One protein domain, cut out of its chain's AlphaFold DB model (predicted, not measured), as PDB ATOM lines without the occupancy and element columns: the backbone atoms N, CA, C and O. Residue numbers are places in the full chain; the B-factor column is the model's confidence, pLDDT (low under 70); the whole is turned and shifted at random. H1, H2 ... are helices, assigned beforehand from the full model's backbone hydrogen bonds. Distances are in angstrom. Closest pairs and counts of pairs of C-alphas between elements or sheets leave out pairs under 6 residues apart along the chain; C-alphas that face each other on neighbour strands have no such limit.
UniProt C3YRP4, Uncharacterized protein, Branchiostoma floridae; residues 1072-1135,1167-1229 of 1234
ATOM      1  N   LYS A1072     -14.141 -34.007   2.614       86.31
ATOM      2  CA  LYS A1072     -14.148 -35.476   2.503       86.31
ATOM      3  C   LYS A1072     -14.922 -35.962   1.272       86.31
ATOM      4  O   LYS A1072     -14.396 -36.753   0.495       86.31
ATOM      5  N   GLN A1073     -16.152 -35.470   1.078       88.19
ATOM      6  CA  GLN A1073     -16.996 -35.827  -0.072       88.19
ATOM      7  C   GLN A1073     -16.315 -35.450  -1.394       88.19
ATOM      8  O   GLN A1073     -16.246 -36.255  -2.319       88.19
ATOM      9  N   THR A1074     -15.774 -34.231  -1.455       87.69
ATOM     10  CA  THR A1074     -15.094 -33.676  -2.634       87.69
ATOM     11  C   THR A1074     -13.870 -34.522  -2.999       87.69
ATOM     12  O   THR A1074     -13.793 -35.031  -4.114       87.69
ATOM     13  N   ALA A1075     -12.985 -34.789  -2.031       86.06
ATOM     14  CA  ALA A1075     -11.781 -35.592  -2.240       86.06
ATOM     15  C   ALA A1075     -12.083 -37.042  -2.668       86.06
ATOM     16  O   ALA A1075     -11.402 -37.570  -3.546       86.06
ATOM     17  N   TYR A1076     -13.115 -37.681  -2.102       88.25
ATOM     18  CA  TYR A1076     -13.540 -39.024  -2.519       88.25
ATOM     19  C   TYR A1076     -14.022 -39.042  -3.978       88.25
ATOM     20  O   TYR A1076     -13.638 -39.927  -4.748       88.25
ATOM     21  N   LEU A1077     -14.814 -38.046  -4.386       88.19
ATOM     22  CA  LEU A1077     -15.300 -37.939  -5.762       88.19
ATOM     23  C   LEU A1077     -14.186 -37.605  -6.760       88.19
ATOM     24  O   LEU A1077     -14.122 -38.254  -7.800       88.19
ATOM     25  N   ASP A1078     -13.289 -36.666  -6.448       85.81
ATOM     26  CA  ASP A1078     -12.149 -36.325  -7.313       85.81
ATOM     27  C   ASP A1078     -11.224 -37.538  -7.506       85.81
ATOM     28  O   ASP A1078     -10.869 -37.886  -8.634       85.81
ATOM     29  N   ARG A1079     -10.904 -38.258  -6.419       82.69
ATOM     30  CA  ARG A1079     -10.101 -39.493  -6.448       82.69
ATOM     31  C   ARG A1079     -10.757 -40.573  -7.312       82.69
ATOM     32  O   ARG A1079     -10.091 -41.181  -8.144       82.69
ATOM     33  N   THR A1080     -12.069 -40.763  -7.170       84.50
ATOM     34  CA  THR A1080     -12.855 -41.755  -7.929       84.50
ATOM     35  C   THR A1080     -13.044 -41.373  -9.404       84.50
ATOM     36  O   THR A1080     -13.136 -42.251 -10.266       84.50
ATOM     37  N   PHE A1081     -13.081 -40.074  -9.716       81.94
ATOM     38  CA  PHE A1081     -13.131 -39.560 -11.083       81.94
ATOM     39  C   PHE A1081     -11.782 -39.746 -11.786       81.94
ATOM     40  O   PHE A1081     -11.716 -40.423 -12.809       81.94
ATOM     41  N   HIS A1082     -10.692 -39.246 -11.193       78.44
ATOM     42  CA  HIS A1082      -9.345 -39.371 -11.754       78.44
ATOM     43  C   HIS A1082      -8.869 -40.826 -11.859       78.44
ATOM     44  O   HIS A1082      -8.103 -41.153 -12.763       78.44
ATOM     45  N   LEU A1083      -9.344 -41.726 -10.991       76.56
ATOM     46  CA  LEU A1083      -9.097 -43.161 -11.136       76.56
ATOM     47  C   LEU A1083      -9.792 -43.743 -12.381       76.56
ATOM     48  O   LEU A1083      -9.188 -44.529 -13.111       76.56
ATOM     49  N   GLY A1084     -11.026 -43.316 -12.664       71.44
ATOM     50  CA  GLY A1084     -11.747 -43.672 -13.889       71.44
ATOM     51  C   GLY A1084     -11.119 -43.083 -15.158       71.44
ATOM     52  O   GLY A1084     -11.170 -43.710 -16.213       71.44
ATOM     53  N   GLU A1085     -10.474 -41.916 -15.064       73.44
ATOM     54  CA  GLU A1085      -9.670 -41.348 -16.155       73.44
ATOM     55  C   GLU A1085      -8.388 -42.162 -16.395       73.44
ATOM     56  O   GLU A1085      -8.172 -42.641 -17.505       73.44
ATOM     57  N   ARG A1086      -7.574 -42.397 -15.351       68.31
ATOM     58  CA  ARG A1086      -6.307 -43.157 -15.438       68.31
ATOM     59  C   ARG A1086      -6.483 -44.595 -15.932       68.31
ATOM     60  O   ARG A1086      -5.570 -45.147 -16.531       68.31
ATOM     61  N   THR A1087      -7.637 -45.208 -15.671       64.75
ATOM     62  CA  THR A1087      -7.961 -46.579 -16.109       64.75
ATOM     63  C   THR A1087      -8.754 -46.631 -17.421       64.75
ATOM     64  O   THR A1087      -9.145 -47.715 -17.851       64.75
ATOM     65  N   GLY A1088      -9.062 -45.481 -18.038       58.28
ATOM     66  CA  GLY A1088      -9.927 -45.369 -19.223       58.28
ATOM     67  C   GLY A1088     -11.395 -45.770 -18.998       58.28
ATOM     68  O   GLY A1088     -12.214 -45.694 -19.917       58.28
ATOM     69  N   LYS A1089     -11.763 -46.195 -17.783       64.12
ATOM     70  CA  LYS A1089     -13.064 -46.768 -17.442       64.12
ATOM     71  C   LYS A1089     -13.863 -45.793 -16.580       64.12
ATOM     72  O   LYS A1089     -13.722 -45.761 -15.361       64.12
ATOM     73  N   LYS A1090     -14.759 -45.035 -17.218       73.94
ATOM     74  CA  LYS A1090     -15.641 -44.065 -16.542       73.94
ATOM     75  C   LYS A1090     -16.412 -44.710 -15.381       73.94
ATOM     76  O   LYS A1090     -17.188 -45.644 -15.587       73.94
ATOM     77  N   SER A1091     -16.209 -44.174 -14.180       76.81
ATOM     78  CA  SER A1091     -16.872 -44.593 -12.943       76.81
ATOM     79  C   SER A1091     -18.378 -44.303 -13.004       76.81
ATOM     80  O   SER A1091     -18.782 -43.154 -13.185       76.81
ATOM     81  N   ASP A1092     -19.216 -45.331 -12.845       79.56
ATOM     82  CA  ASP A1092     -20.679 -45.189 -12.841       79.56
ATOM     83  C   ASP A1092     -21.169 -44.438 -11.581       79.56
ATOM     84  O   ASP A1092     -20.931 -44.913 -10.465       79.56
ATOM     85  N   PRO A1093     -21.902 -43.313 -11.717       79.56
ATOM     86  CA  PRO A1093     -22.413 -42.553 -10.580       79.56
ATOM     87  C   PRO A1093     -23.281 -43.345  -9.596       79.56
ATOM     88  O   PRO A1093     -23.266 -43.020  -8.409       79.56
ATOM     89  N   GLN A1094     -24.033 -44.365 -10.039       79.12
ATOM     90  CA  GLN A1094     -24.875 -45.157  -9.131       79.12
ATOM     91  C   GLN A1094     -24.023 -46.094  -8.266       79.12
ATOM     92  O   GLN A1094     -24.222 -46.182  -7.053       79.12
ATOM     93  N   THR A1095     -23.039 -46.752  -8.877       81.19
ATOM     94  CA  THR A1095     -22.047 -47.590  -8.198       81.19
ATOM     95  C   THR A1095     -21.224 -46.768  -7.208       81.19
ATOM     96  O   THR A1095     -21.052 -47.203  -6.073       81.19
ATOM     97  N   VAL A1096     -20.784 -45.561  -7.583       84.19
ATOM     98  CA  VAL A1096     -20.039 -44.656  -6.688       84.19
ATOM     99  C   VAL A1096     -20.903 -44.182  -5.514       84.19
ATOM    100  O   VAL A1096     -20.449 -44.245  -4.375       84.19
ATOM    101  N   ALA A1097     -22.158 -43.784  -5.751       85.00
ATOM    102  CA  ALA A1097     -23.075 -43.378  -4.681       85.00
ATOM    103  C   ALA A1097     -23.376 -44.514  -3.679       85.00
ATOM    104  O   ALA A1097     -23.530 -44.252  -2.488       85.00
ATOM    105  N   LYS A1098     -23.425 -45.779  -4.132       83.62
ATOM    106  CA  LYS A1098     -23.559 -46.944  -3.235       83.62
ATOM    107  C   LYS A1098     -22.241 -47.294  -2.530       83.62
ATOM    108  O   LYS A1098     -22.250 -47.496  -1.322       83.62
ATOM    109  N   ALA A1099     -21.103 -47.298  -3.230       83.69
ATOM    110  CA  ALA A1099     -19.787 -47.559  -2.631       83.69
ATOM    111  C   ALA A1099     -19.443 -46.558  -1.513       83.69
ATOM    112  O   ALA A1099     -18.958 -46.950  -0.452       83.69
ATOM    113  N   MET A1100     -19.796 -45.285  -1.709       88.00
ATOM    114  CA  MET A1100     -19.621 -44.213  -0.731       88.00
ATOM    115  C   MET A1100     -20.265 -44.513   0.633       88.00
ATOM    116  O   MET A1100     -19.718 -44.104   1.654       88.00
ATOM    117  N   ARG A1101     -21.381 -45.257   0.683       85.25
ATOM    118  CA  ARG A1101     -22.069 -45.606   1.944       85.25
ATOM    119  C   ARG A1101     -21.209 -46.460   2.871       85.25
ATOM    120  O   ARG A1101     -21.287 -46.323   4.088       85.25
ATOM    121  N   HIS A1102     -20.379 -47.320   2.282       82.88
ATOM    122  CA  HIS A1102     -19.535 -48.271   3.002       82.88
ATOM    123  C   HIS A1102     -18.057 -47.852   3.038       82.88
ATOM    124  O   HIS A1102     -17.278 -48.503   3.734       82.88
ATOM    125  N   ALA A1103     -17.673 -46.782   2.331       84.25
ATOM    126  CA  ALA A1103     -16.296 -46.299   2.244       84.25
ATOM    127  C   ALA A1103     -15.647 -46.135   3.631       84.25
ATOM    128  O   ALA A1103     -16.275 -45.659   4.584       84.25
ATOM    129  N   ARG A1104     -14.380 -46.545   3.734       81.69
ATOM    130  CA  ARG A1104     -13.603 -46.557   4.978       81.69
ATOM    131  C   ARG A1104     -12.389 -45.636   4.887       81.69
ATOM    132  O   ARG A1104     -11.916 -45.337   3.793       81.69
ATOM    133  N   ASP A1105     -11.901 -45.186   6.035       79.50
ATOM    134  CA  ASP A1105     -10.600 -44.528   6.152       79.50
ATOM    135  C   ASP A1105      -9.444 -45.534   6.330       79.50
ATOM    136  O   ASP A1105      -9.639 -46.752   6.373       79.50
ATOM    137  N   LEU A1106      -8.217 -45.012   6.445       69.31
ATOM    138  CA  LEU A1106      -6.984 -45.790   6.643       69.31
ATOM    139  C   LEU A1106      -7.010 -46.629   7.936       69.31
ATOM    140  O   LEU A1106      -6.271 -47.607   8.057       69.31
ATOM    141  N   GLN A1107      -7.847 -46.245   8.900       66.06
ATOM    142  CA  GLN A1107      -8.026 -46.874  10.203       66.06
ATOM    143  C   GLN A1107      -9.151 -47.932  10.186       66.06
ATOM    144  O   GLN A1107      -9.341 -48.642  11.176       66.06
ATOM    145  N   GLY A1108      -9.865 -48.076   9.062       66.19
ATOM    146  CA  GLY A1108     -10.992 -48.993   8.882       66.19
ATOM    147  C   GLY A1108     -12.330 -48.464   9.411       66.19
ATOM    148  O   GLY A1108     -13.315 -49.204   9.398       66.19
ATOM    149  N   GLN A1109     -12.388 -47.208   9.868       76.31
ATOM    150  CA  GLN A1109     -13.613 -46.567  10.343       76.31
ATOM    151  C   GLN A1109     -14.436 -46.030   9.167       76.31
ATOM    152  O   GLN A1109     -13.921 -45.783   8.075       76.31
ATOM    153  N   ARG A1110     -15.749 -45.880   9.366       81.00
ATOM    154  CA  ARG A1110     -16.682 -45.423   8.326       81.00
ATOM    155  C   ARG A1110     -16.437 -43.949   7.982       81.00
ATOM    156  O   ARG A1110     -16.525 -43.075   8.839       81.00
ATOM    157  N   LEU A1111     -16.158 -43.673   6.707       82.31
ATOM    158  CA  LEU A1111     -15.691 -42.366   6.229       82.31
ATOM    159  C   LEU A1111     -16.794 -41.285   6.203       82.31
ATOM    160  O   LEU A1111     -16.483 -40.092   6.302       82.31
ATOM    161  N   PHE A1112     -18.059 -41.712   6.087       86.19
ATOM    162  CA  PHE A1112     -19.243 -40.878   5.838       86.19
ATOM    163  C   PHE A1112     -20.453 -41.322   6.681       86.19
ATOM    164  O   PHE A1112     -20.822 -42.499   6.662       86.19
ATOM    165  N   GLY A1113     -21.099 -40.386   7.385       81.06
ATOM    166  CA  GLY A1113     -22.385 -40.628   8.056       81.06
ATOM    167  C   GLY A1113     -23.579 -40.491   7.099       81.06
ATOM    168  O   GLY A1113     -23.406 -40.092   5.952       81.06
ATOM    169  N   VAL A1114     -24.807 -40.754   7.566       80.62
ATOM    170  CA  VAL A1114     -26.039 -40.587   6.748       80.62
ATOM    171  C   VAL A1114     -26.148 -39.174   6.161       80.62
ATOM    172  O   VAL A1114     -26.460 -39.010   4.985       80.62
ATOM    173  N   ASN A1115     -25.801 -38.153   6.951       80.06
ATOM    174  CA  ASN A1115     -25.795 -36.749   6.522       80.06
ATOM    175  C   ASN A1115     -24.724 -36.424   5.455       80.06
ATOM    176  O   ASN A1115     -24.812 -35.382   4.807       80.06
ATOM    177  N   ASP A1116     -23.724 -37.293   5.267       82.81
ATOM    178  CA  ASP A1116     -22.705 -37.178   4.221       82.81
ATOM    179  C   ASP A1116     -23.044 -37.997   2.958       82.81
ATOM    180  O   ASP A1116     -22.318 -37.900   1.964       82.81
ATOM    181  N   PHE A1117     -24.095 -38.823   2.956       86.62
ATOM    182  CA  PHE A1117     -24.421 -39.672   1.808       86.62
ATOM    183  C   PHE A1117     -24.914 -38.837   0.613       86.62
ATOM    184  O   PHE A1117     -25.798 -37.990   0.740       86.62
ATOM    185  N   LEU A1118     -24.344 -39.093  -0.571       85.25
ATOM    186  CA  LEU A1118     -24.701 -38.400  -1.813       85.25
ATOM    187  C   LEU A1118     -25.588 -39.261  -2.716       85.25
ATOM    188  O   LEU A1118     -25.416 -40.475  -2.828       85.25
ATOM    189  N   THR A1119     -26.511 -38.616  -3.426       82.19
ATOM    190  CA  THR A1119     -27.380 -39.277  -4.407       82.19
ATOM    191  C   THR A1119     -26.670 -39.490  -5.745       82.19
ATOM    192  O   THR A1119     -25.783 -38.727  -6.141       82.19
ATOM    193  N   THR A1120     -27.129 -40.475  -6.522       81.00
ATOM    194  CA  THR A1120     -26.677 -40.723  -7.904       81.00
ATOM    195  C   THR A1120     -26.707 -39.455  -8.772       81.00
ATOM    196  O   THR A1120     -25.791 -39.223  -9.564       81.00
ATOM    197  N   GLN A1121     -27.727 -38.596  -8.608       74.56
ATOM    198  CA  GLN A1121     -27.847 -37.330  -9.343       74.56
ATOM    199  C   GLN A1121     -26.758 -36.325  -8.930       74.56
ATOM    200  O   GLN A1121     -26.201 -35.640  -9.790       74.56
ATOM    201  N   GLN A1122     -26.420 -36.244  -7.637       83.25
ATOM    202  CA  GLN A1122     -25.354 -35.374  -7.126       83.25
ATOM    203  C   GLN A1122     -23.974 -35.809  -7.639       83.25
ATOM    204  O   GLN A1122     -23.232 -34.967  -8.146       83.25
ATOM    205  N   VAL A1123     -23.667 -37.111  -7.591       83.81
ATOM    206  CA  VAL A1123     -22.414 -37.681  -8.121       83.81
ATOM    207  C   VAL A1123     -22.303 -37.452  -9.633       83.81
ATOM    208  O   VAL A1123     -21.307 -36.908 -10.107       83.81
ATOM    209  N   SER A1124     -23.357 -37.771 -10.393       80.25
ATOM    210  CA  SER A1124     -23.401 -37.563 -11.849       80.25
ATOM    211  C   SER A1124     -23.223 -36.085 -12.231       80.25
ATOM    212  O   SER A1124     -22.426 -35.744 -13.112       80.25
ATOM    213  N   SER A1125     -23.883 -35.178 -11.500       78.75
ATOM    214  CA  SER A1125     -23.727 -33.727 -11.672       78.75
ATOM    215  C   SER A1125     -22.308 -33.238 -11.370       78.75
ATOM    216  O   SER A1125     -21.870 -32.244 -11.948       78.75
ATOM    217  N   TYR A1126     -21.593 -33.897 -10.456       83.00
ATOM    218  CA  TYR A1126     -20.226 -33.542 -10.083       83.00
ATOM    219  C   TYR A1126     -19.216 -33.998 -11.141       83.00
ATOM    220  O   TYR A1126     -18.479 -33.167 -11.673       83.00
ATOM    221  N   PHE A1127     -19.260 -35.272 -11.544       82.31
ATOM    222  CA  PHE A1127     -18.421 -35.811 -12.623       82.31
ATOM    223  C   PHE A1127     -18.628 -35.060 -13.948       82.31
ATOM    224  O   PHE A1127     -17.662 -34.749 -14.642       82.31
ATOM    225  N   SER A1128     -19.869 -34.666 -14.262       76.38
ATOM    226  CA  SER A1128     -20.175 -33.842 -15.441       76.38
ATOM    227  C   SER A1128     -19.486 -32.468 -15.403       76.38
ATOM    228  O   SER A1128     -19.042 -31.968 -16.435       76.38
ATOM    229  N   ARG A1129     -19.344 -31.855 -14.217       77.00
ATOM    230  CA  ARG A1129     -18.637 -30.571 -14.045       77.00
ATOM    231  C   ARG A1129     -17.120 -30.725 -14.100       77.00
ATOM    232  O   ARG A1129     -16.465 -29.828 -14.622       77.00
ATOM    233  N   LEU A1130     -16.564 -31.822 -13.583       78.56
ATOM    234  CA  LEU A1130     -15.133 -32.119 -13.717       78.56
ATOM    235  C   LEU A1130     -14.751 -32.318 -15.189       78.56
ATOM    236  O   LEU A1130     -13.829 -31.662 -15.667       78.56
ATOM    237  N   ALA A1131     -15.522 -33.120 -15.928       73.31
ATOM    238  CA  ALA A1131     -15.335 -33.296 -17.367       73.31
ATOM    239  C   ALA A1131     -15.468 -31.965 -18.134       73.31
ATOM    240  O   ALA A1131     -14.609 -31.634 -18.946       73.31
ATOM    241  N   GLY A1132     -16.495 -31.158 -17.831       56.09
ATOM    242  CA  GLY A1132     -16.696 -29.852 -18.469       56.09
ATOM    243  C   GLY A1132     -15.581 -28.832 -18.195       56.09
ATOM    244  O   GLY A1132     -15.272 -28.024 -19.066       56.09
ATOM    245  N   LYS A1133     -14.919 -28.885 -17.027       67.69
ATOM    246  CA  LYS A1133     -13.753 -28.030 -16.728       67.69
ATOM    247  C   LYS A1133     -12.555 -28.304 -17.645       67.69
ATOM    248  O   LYS A1133     -11.787 -27.380 -17.880       67.69
ATOM    249  N   ARG A1134     -12.411 -29.531 -18.164       57.38
ATOM    250  CA  ARG A1134     -11.345 -29.929 -19.105       57.38
ATOM    251  C   ARG A1134     -11.647 -29.600 -20.574       57.38
ATOM    252  O   ARG A1134     -10.817 -29.869 -21.424       57.38
ATOM    253  N   GLN A1135     -12.816 -29.031 -20.889       44.28
ATOM    254  CA  GLN A1135     -13.178 -28.621 -22.258       44.28
ATOM    255  C   GLN A1135     -12.920 -27.133 -22.557       44.28
ATOM    256  O   GLN A1135     -13.320 -26.642 -23.611       44.28
ATOM    257  N   HIS A1167       0.458 -61.700 -15.437       53.81
ATOM    258  CA  HIS A1167       1.174 -60.899 -14.430       53.81
ATOM    259  C   HIS A1167       0.310 -59.791 -13.802       53.81
ATOM    260  O   HIS A1167      -0.639 -59.294 -14.413       53.81
ATOM    261  N   VAL A1168       0.666 -59.391 -12.576       58.56
ATOM    262  CA  VAL A1168       0.006 -58.317 -11.816       58.56
ATOM    263  C   VAL A1168       0.160 -56.981 -12.552       58.56
ATOM    264  O   VAL A1168       1.258 -56.592 -12.936       58.56
ATOM    265  N   ARG A1169      -0.948 -56.263 -12.770       60.78
ATOM    266  CA  ARG A1169      -0.958 -54.995 -13.519       60.78
ATOM    267  C   ARG A1169      -0.797 -53.787 -12.592       60.78
ATOM    268  O   ARG A1169      -1.417 -53.732 -11.534       60.78
ATOM    269  N   HIS A1170      -0.023 -52.792 -13.026       67.25
ATOM    270  CA  HIS A1170       0.050 -51.484 -12.370       67.25
ATOM    271  C   HIS A1170      -1.118 -50.571 -12.807       67.25
ATOM    272  O   HIS A1170      -1.472 -50.590 -13.989       67.25
ATOM    273  N   PRO A1171      -1.667 -49.716 -11.923       67.25
ATOM    274  CA  PRO A1171      -1.513 -49.725 -10.467       67.25
ATOM    275  C   PRO A1171      -2.339 -50.832  -9.797       67.25
ATOM    276  O   PRO A1171      -3.449 -51.145 -10.227       67.25
ATOM    277  N   VAL A1172      -1.818 -51.378  -8.696       78.38
ATOM    278  CA  VAL A1172      -2.544 -52.320  -7.835       78.38
ATOM    279  C   VAL A1172      -3.427 -51.514  -6.880       78.38
ATOM    280  O   VAL A1172      -2.936 -50.702  -6.094       78.38
ATOM    281  N   LEU A1173      -4.742 -51.705  -6.981       74.00
ATOM    282  CA  LEU A1173      -5.755 -50.820  -6.399       74.00
ATOM    283  C   LEU A1173      -6.664 -51.568  -5.423       74.00
ATOM    284  O   LEU A1173      -7.285 -52.555  -5.811       74.00
ATOM    285  N   TYR A1174      -6.812 -51.053  -4.202       75.12
ATOM    286  CA  TYR A1174      -7.816 -51.524  -3.244       75.12
ATOM    287  C   TYR A1174      -8.695 -50.365  -2.767       75.12
ATOM    288  O   TYR A1174      -8.183 -49.343  -2.308       75.12
ATOM    289  N   ASP A1175     -10.017 -50.520  -2.896       73.62
ATOM    290  CA  ASP A1175     -10.994 -49.425  -2.794       73.62
ATOM    291  C   ASP A1175     -10.550 -48.204  -3.634       73.62
ATOM    292  O   ASP A1175     -10.541 -48.269  -4.864       73.62
ATOM    293  N   THR A1176     -10.132 -47.111  -2.995       60.91
ATOM    294  CA  THR A1176      -9.650 -45.884  -3.638       60.91
ATOM    295  C   THR A1176      -8.132 -45.693  -3.523       60.91
ATOM    296  O   THR A1176      -7.605 -44.668  -3.961       60.91
ATOM    297  N   TYR A1177      -7.406 -46.648  -2.931       75.00
ATOM    298  CA  TYR A1177      -5.977 -46.552  -2.634       75.00
ATOM    299  C   TYR A1177      -5.120 -47.288  -3.671       75.00
ATOM    300  O   TYR A1177      -5.325 -48.470  -3.944       75.00
ATOM    301  N   ASN A1178      -4.114 -46.592  -4.208       82.00
ATOM    302  CA  ASN A1178      -3.042 -47.201  -4.991       82.00
ATOM    303  C   ASN A1178      -1.998 -47.782  -4.033       82.00
ATOM    304  O   ASN A1178      -1.257 -47.040  -3.386       82.00
ATOM    305  N   LEU A1179      -1.957 -49.107  -3.931       82.19
ATOM    306  CA  LEU A1179      -1.054 -49.812  -3.026       82.19
ATOM    307  C   LEU A1179       0.403 -49.728  -3.493       82.19
ATOM    308  O   LEU A1179       1.300 -49.766  -2.658       82.19
ATOM    309  N   CYS A1180       0.646 -49.531  -4.794       81.56
ATOM    310  CA  CYS A1180       1.984 -49.277  -5.328       81.56
ATOM    311  C   CYS A1180       2.537 -47.932  -4.828       81.56
ATOM    312  O   CYS A1180       3.663 -47.885  -4.344       81.56
ATOM    313  N   ASP A1181       1.733 -46.860  -4.870       79.69
ATOM    314  CA  ASP A1181       2.153 -45.539  -4.372       79.69
ATOM    315  C   ASP A1181       2.471 -45.588  -2.869       79.69
ATOM    316  O   ASP A1181       3.466 -45.017  -2.428       79.69
ATOM    317  N   LEU A1182       1.648 -46.300  -2.087       79.75
ATOM    318  CA  LEU A1182       1.855 -46.482  -0.646       79.75
ATOM    319  C   LEU A1182       3.071 -47.376  -0.338       79.75
ATOM    320  O   LEU A1182       3.741 -47.168   0.670       79.75
ATOM    321  N   ALA A1183       3.384 -48.355  -1.193       79.38
ATOM    322  CA  ALA A1183       4.585 -49.181  -1.059       79.38
ATOM    323  C   ALA A1183       5.862 -48.373  -1.310       79.38
ATOM    324  O   ALA A1183       6.800 -48.464  -0.523       79.38
ATOM    325  N   ILE A1184       5.870 -47.553  -2.367       78.06
ATOM    326  CA  ILE A1184       7.009 -46.710  -2.764       78.06
ATOM    327  C   ILE A1184       7.310 -45.630  -1.709       78.06
ATOM    328  O   ILE A1184       8.467 -45.268  -1.514       78.06
ATOM    329  N   ARG A1185       6.288 -45.132  -1.002       76.25
ATOM    330  CA  ARG A1185       6.438 -44.121   0.064       76.25
ATOM    331  C   ARG A1185       6.751 -44.702   1.448       76.25
ATOM    332  O   ARG A1185       7.264 -43.987   2.299       76.25
ATOM    333  N   GLY A1186       6.451 -45.982   1.673       73.81
ATOM    334  CA  GLY A1186       6.528 -46.643   2.984       73.81
ATOM    335  C   GLY A1186       5.213 -46.627   3.783       73.81
ATOM    336  O   GLY A1186       5.065 -47.401   4.732       73.81
ATOM    337  N   ASP A1187       4.231 -45.829   3.351       80.12
ATOM    338  CA  ASP A1187       2.909 -45.599   3.959       80.12
ATOM    339  C   ASP A1187       2.083 -46.881   4.229       80.12
ATOM    340  O   ASP A1187       1.118 -46.857   4.996       80.12
ATOM    341  N   LEU A1188       2.444 -48.041   3.656       79.62
ATOM    342  CA  LEU A1188       1.825 -49.335   4.002       79.62
ATOM    343  C   LEU A1188       1.880 -49.652   5.507       79.62
ATOM    344  O   LEU A1188       0.992 -50.332   6.027       79.62
ATOM    345  N   TYR A1189       2.887 -49.141   6.222       78.81
ATOM    346  CA  TYR A1189       2.989 -49.275   7.676       78.81
ATOM    347  C   TYR A1189       2.001 -48.394   8.456       78.81
ATOM    348  O   TYR A1189       1.838 -48.612   9.658       78.81
ATOM    349  N   GLU A1190       1.271 -47.477   7.815       76.69
ATOM    350  CA  GLU A1190       0.198 -46.704   8.450       76.69
ATOM    351  C   GLU A1190      -1.129 -47.481   8.479       76.69
ATOM    352  O   GLU A1190      -1.784 -47.531   9.523       76.69
ATOM    353  N   LEU A1191      -1.464 -48.200   7.399       79.38
ATOM    354  CA  LEU A1191      -2.732 -48.927   7.192       79.38
ATOM    355  C   LEU A1191      -3.194 -49.749   8.410       79.38
ATOM    356  O   LEU A1191      -2.417 -50.498   9.000       79.38
ATOM    357  N   GLY A1192      -4.467 -49.656   8.793       78.06
ATOM    358  CA  GLY A1192      -5.018 -50.384   9.939       78.06
ATOM    359  C   GLY A1192      -4.899 -51.909   9.802       78.06
ATOM    360  O   GLY A1192      -5.074 -52.465   8.721       78.06
ATOM    361  N   MET A1193      -4.661 -52.618  10.912       75.69
ATOM    362  CA  MET A1193      -4.582 -54.092  10.924       75.69
ATOM    363  C   MET A1193      -5.815 -54.819  10.341       75.69
ATOM    364  O   MET A1193      -5.618 -55.846   9.690       75.69
ATOM    365  N   PRO A1194      -7.065 -54.337  10.520       71.44
ATOM    366  CA  PRO A1194      -8.222 -54.903   9.822       71.44
ATOM    367  C   PRO A1194      -8.162 -54.674   8.303       71.44
ATOM    368  O   PRO A1194      -8.449 -55.582   7.532       71.44
ATOM    369  N   PHE A1195      -7.729 -53.483   7.879       76.50
ATOM    370  CA  PHE A1195      -7.642 -53.087   6.472       76.50
ATOM    371  C   PHE A1195      -6.571 -53.899   5.726       76.50
ATOM    372  O   PHE A1195      -6.842 -54.437   4.660       76.50
ATOM    373  N   LEU A1196      -5.393 -54.096   6.334       78.88
ATOM    374  CA  LEU A1196      -4.330 -54.959   5.797       78.88
ATOM    375  C   LEU A1196      -4.794 -56.406   5.561       78.88
ATOM    376  O   LEU A1196      -4.423 -57.001   4.553       78.88
ATOM    377  N   LYS A1197      -5.625 -56.962   6.454       76.94
ATOM    378  CA  LYS A1197      -6.184 -58.315   6.289       76.94
ATOM    379  C   LYS A1197      -7.163 -58.384   5.123       76.94
ATOM    380  O   LYS A1197      -6.984 -59.229   4.255       76.94
ATOM    381  N   GLN A1198      -8.096 -57.436   5.042       76.56
ATOM    382  CA  GLN A1198      -9.036 -57.346   3.921       76.56
ATOM    383  C   GLN A1198      -8.331 -57.148   2.569       76.56
ATOM    384  O   GLN A1198      -8.764 -57.713   1.571       76.56
ATOM    385  N   ILE A1199      -7.224 -56.394   2.524       78.62
ATOM    386  CA  ILE A1199      -6.399 -56.275   1.313       78.62
ATOM    387  C   ILE A1199      -5.798 -57.639   0.933       78.62
ATOM    388  O   ILE A1199      -5.889 -58.034  -0.228       78.62
ATOM    389  N   CYS A1200      -5.207 -58.371   1.885       78.50
ATOM    390  CA  CYS A1200      -4.626 -59.692   1.609       78.50
ATOM    391  C   CYS A1200      -5.689 -60.686   1.111       78.50
ATOM    392  O   CYS A1200      -5.469 -61.367   0.113       78.50
ATOM    393  N   GLU A1201      -6.861 -60.699   1.749       76.56
ATOM    394  CA  GLU A1201      -8.026 -61.502   1.356       76.56
ATOM    395  C   GLU A1201      -8.571 -61.112  -0.036       76.56
ATOM    396  O   GLU A1201      -9.021 -61.973  -0.783       76.56
ATOM    397  N   HIS A1202      -8.505 -59.835  -0.430       76.56
ATOM    398  CA  HIS A1202      -8.999 -59.360  -1.732       76.56
ATOM    399  C   HIS A1202      -8.127 -59.787  -2.926       76.56
ATOM    400  O   HIS A1202      -8.640 -59.971  -4.038       76.56
ATOM    401  N   PHE A1203      -6.818 -59.910  -2.699       75.50
ATOM    402  CA  PHE A1203      -5.821 -60.286  -3.705       75.50
ATOM    403  C   PHE A1203      -5.406 -61.763  -3.642       75.50
ATOM    404  O   PHE A1203      -4.467 -62.146  -4.336       75.50
ATOM    405  N   ASP A1204      -6.099 -62.576  -2.836       71.69
ATOM    406  CA  ASP A1204      -5.806 -64.000  -2.626       71.69
ATOM    407  C   ASP A1204      -4.346 -64.244  -2.155       71.69
ATOM    408  O   ASP A1204      -3.704 -65.230  -2.517       71.69
ATOM    409  N   ILE A1205      -3.798 -63.324  -1.346       78.88
ATOM    410  CA  ILE A1205      -2.418 -63.380  -0.834       78.88
ATOM    411  C   ILE A1205      -2.343 -64.374   0.326       78.88
ATOM    412  O   ILE A1205      -3.009 -64.192   1.349       78.88
ATOM    413  N   ASP A1206      -1.487 -65.391   0.202       73.62
ATOM    414  CA  ASP A1206      -1.326 -66.404   1.244       73.62
ATOM    415  C   ASP A1206      -0.737 -65.826   2.544       73.62
ATOM    416  O   ASP A1206       0.444 -65.485   2.648       73.62
ATOM    417  N   VAL A1207      -1.591 -65.778   3.566       73.12
ATOM    418  CA  VAL A1207      -1.267 -65.389   4.944       73.12
ATOM    419  C   VAL A1207      -1.243 -66.583   5.909       73.12
ATOM    420  O   VAL A1207      -1.126 -66.381   7.117       73.12
ATOM    421  N   SER A1208      -1.333 -67.828   5.417       68.94
ATOM    422  CA  SER A1208      -1.276 -69.045   6.251       68.94
ATOM    423  C   SER A1208       0.041 -69.166   7.028       68.94
ATOM    424  O   SER A1208       0.049 -69.576   8.187       68.94
ATOM    425  N   SER A1209       1.135 -68.699   6.420       64.50
ATOM    426  CA  SER A1209       2.477 -68.609   7.006       64.50
ATOM    427  C   SER A1209       2.614 -67.586   8.152       64.50
ATOM    428  O   SER A1209       3.630 -67.580   8.848       64.50
ATOM    429  N   ILE A1210       1.606 -66.737   8.406       72.94
ATOM    430  CA  ILE A1210       1.635 -65.738   9.485       72.94
ATOM    431  C   ILE A1210       1.136 -66.355  10.802       72.94
ATOM    432  O   ILE A1210      -0.047 -66.294  11.149       72.94
ATOM    433  N   THR A1211       2.074 -66.913  11.571       55.59
ATOM    434  CA  THR A1211       1.811 -67.562  12.869       55.59
ATOM    435  C   THR A1211       1.289 -66.597  13.943       55.59
ATOM    436  O   THR A1211       0.377 -66.952  14.687       55.59
ATOM    437  N   ASP A1212       1.789 -65.355  13.999       64.50
ATOM    438  CA  ASP A1212       1.242 -64.299  14.865       64.50
ATOM    439  C   ASP A1212       0.316 -63.346  14.091       64.50
ATOM    440  O   ASP A1212       0.734 -62.346  13.498       64.50
ATOM    441  N   ARG A1213      -0.990 -63.615  14.182       57.19
ATOM    442  CA  ARG A1213      -2.060 -62.821  13.554       57.19
ATOM    443  C   ARG A1213      -2.221 -61.394  14.115       57.19
ATOM    444  O   ARG A1213      -3.109 -60.675  13.640       57.19
ATOM    445  N   ARG A1214      -1.417 -60.967  15.100       58.09
ATOM    446  CA  ARG A1214      -1.351 -59.584  15.619       58.09
ATOM    447  C   ARG A1214      -0.185 -58.774  15.031       58.09
ATOM    448  O   ARG A1214      -0.204 -57.547  15.125       58.09
ATOM    449  N   ARG A1215       0.809 -59.413  14.406       70.31
ATOM    450  CA  ARG A1215       2.069 -58.764  14.006       70.31
ATOM    451  C   ARG A1215       1.962 -58.027  12.664       70.31
ATOM    452  O   ARG A1215       2.153 -58.611  11.601       70.31
ATOM    453  N   LYS A1216       1.703 -56.714  12.719       75.62
ATOM    454  CA  LYS A1216       1.492 -55.835  11.547       75.62
ATOM    455  C   LYS A1216       2.549 -55.969  10.445       75.62
ATOM    456  O   LYS A1216       2.192 -56.029   9.272       75.62
ATOM    457  N   SER A1217       3.827 -56.073  10.813       74.19
ATOM    458  CA  SER A1217       4.926 -56.191   9.849       74.19
ATOM    459  C   SER A1217       4.858 -57.448   8.975       74.19
ATOM    460  O   SER A1217       5.331 -57.400   7.849       74.19
ATOM    461  N   ALA A1218       4.240 -58.544   9.434       76.50
ATOM    462  CA  ALA A1218       4.104 -59.760   8.630       76.50
ATOM    463  C   ALA A1218       3.093 -59.584   7.481       76.50
ATOM    464  O   ALA A1218       3.361 -59.992   6.354       76.50
ATOM    465  N   PHE A1219       1.966 -58.909   7.745       77.88
ATOM    466  CA  PHE A1219       0.973 -58.583   6.716       77.88
ATOM    467  C   PHE A1219       1.511 -57.543   5.725       77.88
ATOM    468  O   PHE A1219       1.323 -57.697   4.523       77.88
ATOM    469  N   VAL A1220       2.235 -56.523   6.205       81.25
ATOM    470  CA  VAL A1220       2.888 -55.542   5.318       81.25
ATOM    471  C   VAL A1220       3.971 -56.205   4.460       81.25
ATOM    472  O   VAL A1220       4.002 -55.955   3.261       81.25
ATOM    473  N   ALA A1221       4.792 -57.101   5.019       80.88
ATOM    474  CA  ALA A1221       5.809 -57.831   4.259       80.88
ATOM    475  C   ALA A1221       5.196 -58.713   3.158       80.88
ATOM    476  O   ALA A1221       5.630 -58.623   2.014       80.88
ATOM    477  N   LYS A1222       4.142 -59.490   3.455       81.31
ATOM    478  CA  LYS A1222       3.423 -60.281   2.437       81.31
ATOM    479  C   LYS A1222       2.756 -59.409   1.369       81.31
ATOM    480  O   LYS A1222       2.721 -59.788   0.200       81.31
ATOM    481  N   LEU A1223       2.291 -58.214   1.735       82.19
ATOM    482  CA  LEU A1223       1.772 -57.250   0.766       82.19
ATOM    483  C   LEU A1223       2.885 -56.659  -0.115       82.19
ATOM    484  O   LEU A1223       2.690 -56.521  -1.318       82.19
ATOM    485  N   GLN A1224       4.054 -56.344   0.448       81.25
ATOM    486  CA  GLN A1224       5.224 -55.876  -0.304       81.25
ATOM    487  C   GLN A1224       5.774 -56.967  -1.235       81.25
ATOM    488  O   GLN A1224       6.116 -56.670  -2.374       81.25
ATOM    489  N   GLU A1225       5.786 -58.227  -0.796       81.44
ATOM    490  CA  GLU A1225       6.138 -59.399  -1.605       81.44
ATOM    491  C   GLU A1225       5.197 -59.539  -2.814       81.44
ATOM    492  O   GLU A1225       5.668 -59.605  -3.949       81.44
ATOM    493  N   TYR A1226       3.875 -59.461  -2.606       81.12
ATOM    494  CA  TYR A1226       2.887 -59.453  -3.696       81.12
ATOM    495  C   TYR A1226       3.073 -58.255  -4.638       81.12
ATOM    496  O   TYR A1226       3.115 -58.415  -5.858       81.12
ATOM    497  N   LEU A1227       3.244 -57.050  -4.087       81.19
ATOM    498  CA  LEU A1227       3.461 -55.828  -4.863       81.19
ATOM    499  C   LEU A1227       4.809 -55.827  -5.605       81.19
ATOM    500  O   LEU A1227       4.904 -55.144  -6.621       81.19
ATOM    501  N   SER A1228       5.799 -56.630  -5.191       76.44
ATOM    502  CA  SER A1228       7.067 -56.806  -5.923       76.44
ATOM    503  C   SER A1228       6.912 -57.514  -7.279       76.44
ATOM    504  O   SER A1228       7.794 -57.437  -8.135       76.44
ATOM    505  N   SER A1229       5.762 -58.161  -7.518       71.44
ATOM    506  CA  SER A1229       5.392 -58.717  -8.828       71.44
ATOM    507  C   SER A1229       4.792 -57.679  -9.792       71.44
ATOM    508  O   SER A1229       4.560 -57.979 -10.966       71.44
TER     509      SER A1229
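This is residues 1072 to 1135 and 1167 to 1229 of the 1234 residues of an uncharacterized protein of Branchiostoma floridae (UniProt C3YRP4). Two three-helix lobes, H1 to H3 and H4 to H6, lie side by side, and the loop of residues 1103 to 1119 reaches from the first toward the second. The 127 printed residues hold six named helices and no named strand: all helix. The whole is only just compact, close to loose: radius of gyration of the C-alphas 16.4 A, spans 50 by 33 by 23 A.

Find C-alpha 1072 at (-14.148, -35.476, 2.503); H1 runs 21.0 A to 1086. Next come H2, 1093 to 1102, and H3, 1120 to 1133, 20.1 A. Past the cut find H4, 1179 to 1185, H5, 1193 to 1202, and H6, 1216 to 1227, ending at (3.461, -55.828, -4.863).

H3 touches H1 with residues 1123 to 1127 alone, C-alphas of Phe 1127 and Phe 1081 closest at 6.7 A, and H2 with 1120 to 1124 alone, Thr 1120 and Gln 1094 closest at 4.9 A. H6 touches H5 at a shallow tilt of 30 degrees, Lys 1216 and Met 1193 closest at 6.3 A. Every O i to N i+4 pair is within hydrogen-bond range except in H2, 4 of 6.

Residues 1136 to 1166 are cut out, a 36.2 A gap between C-alphas. Links H2 to H3 and H5 to H6 are long. Confidence is under 70 in 23 residues, among them 1167 to 1171.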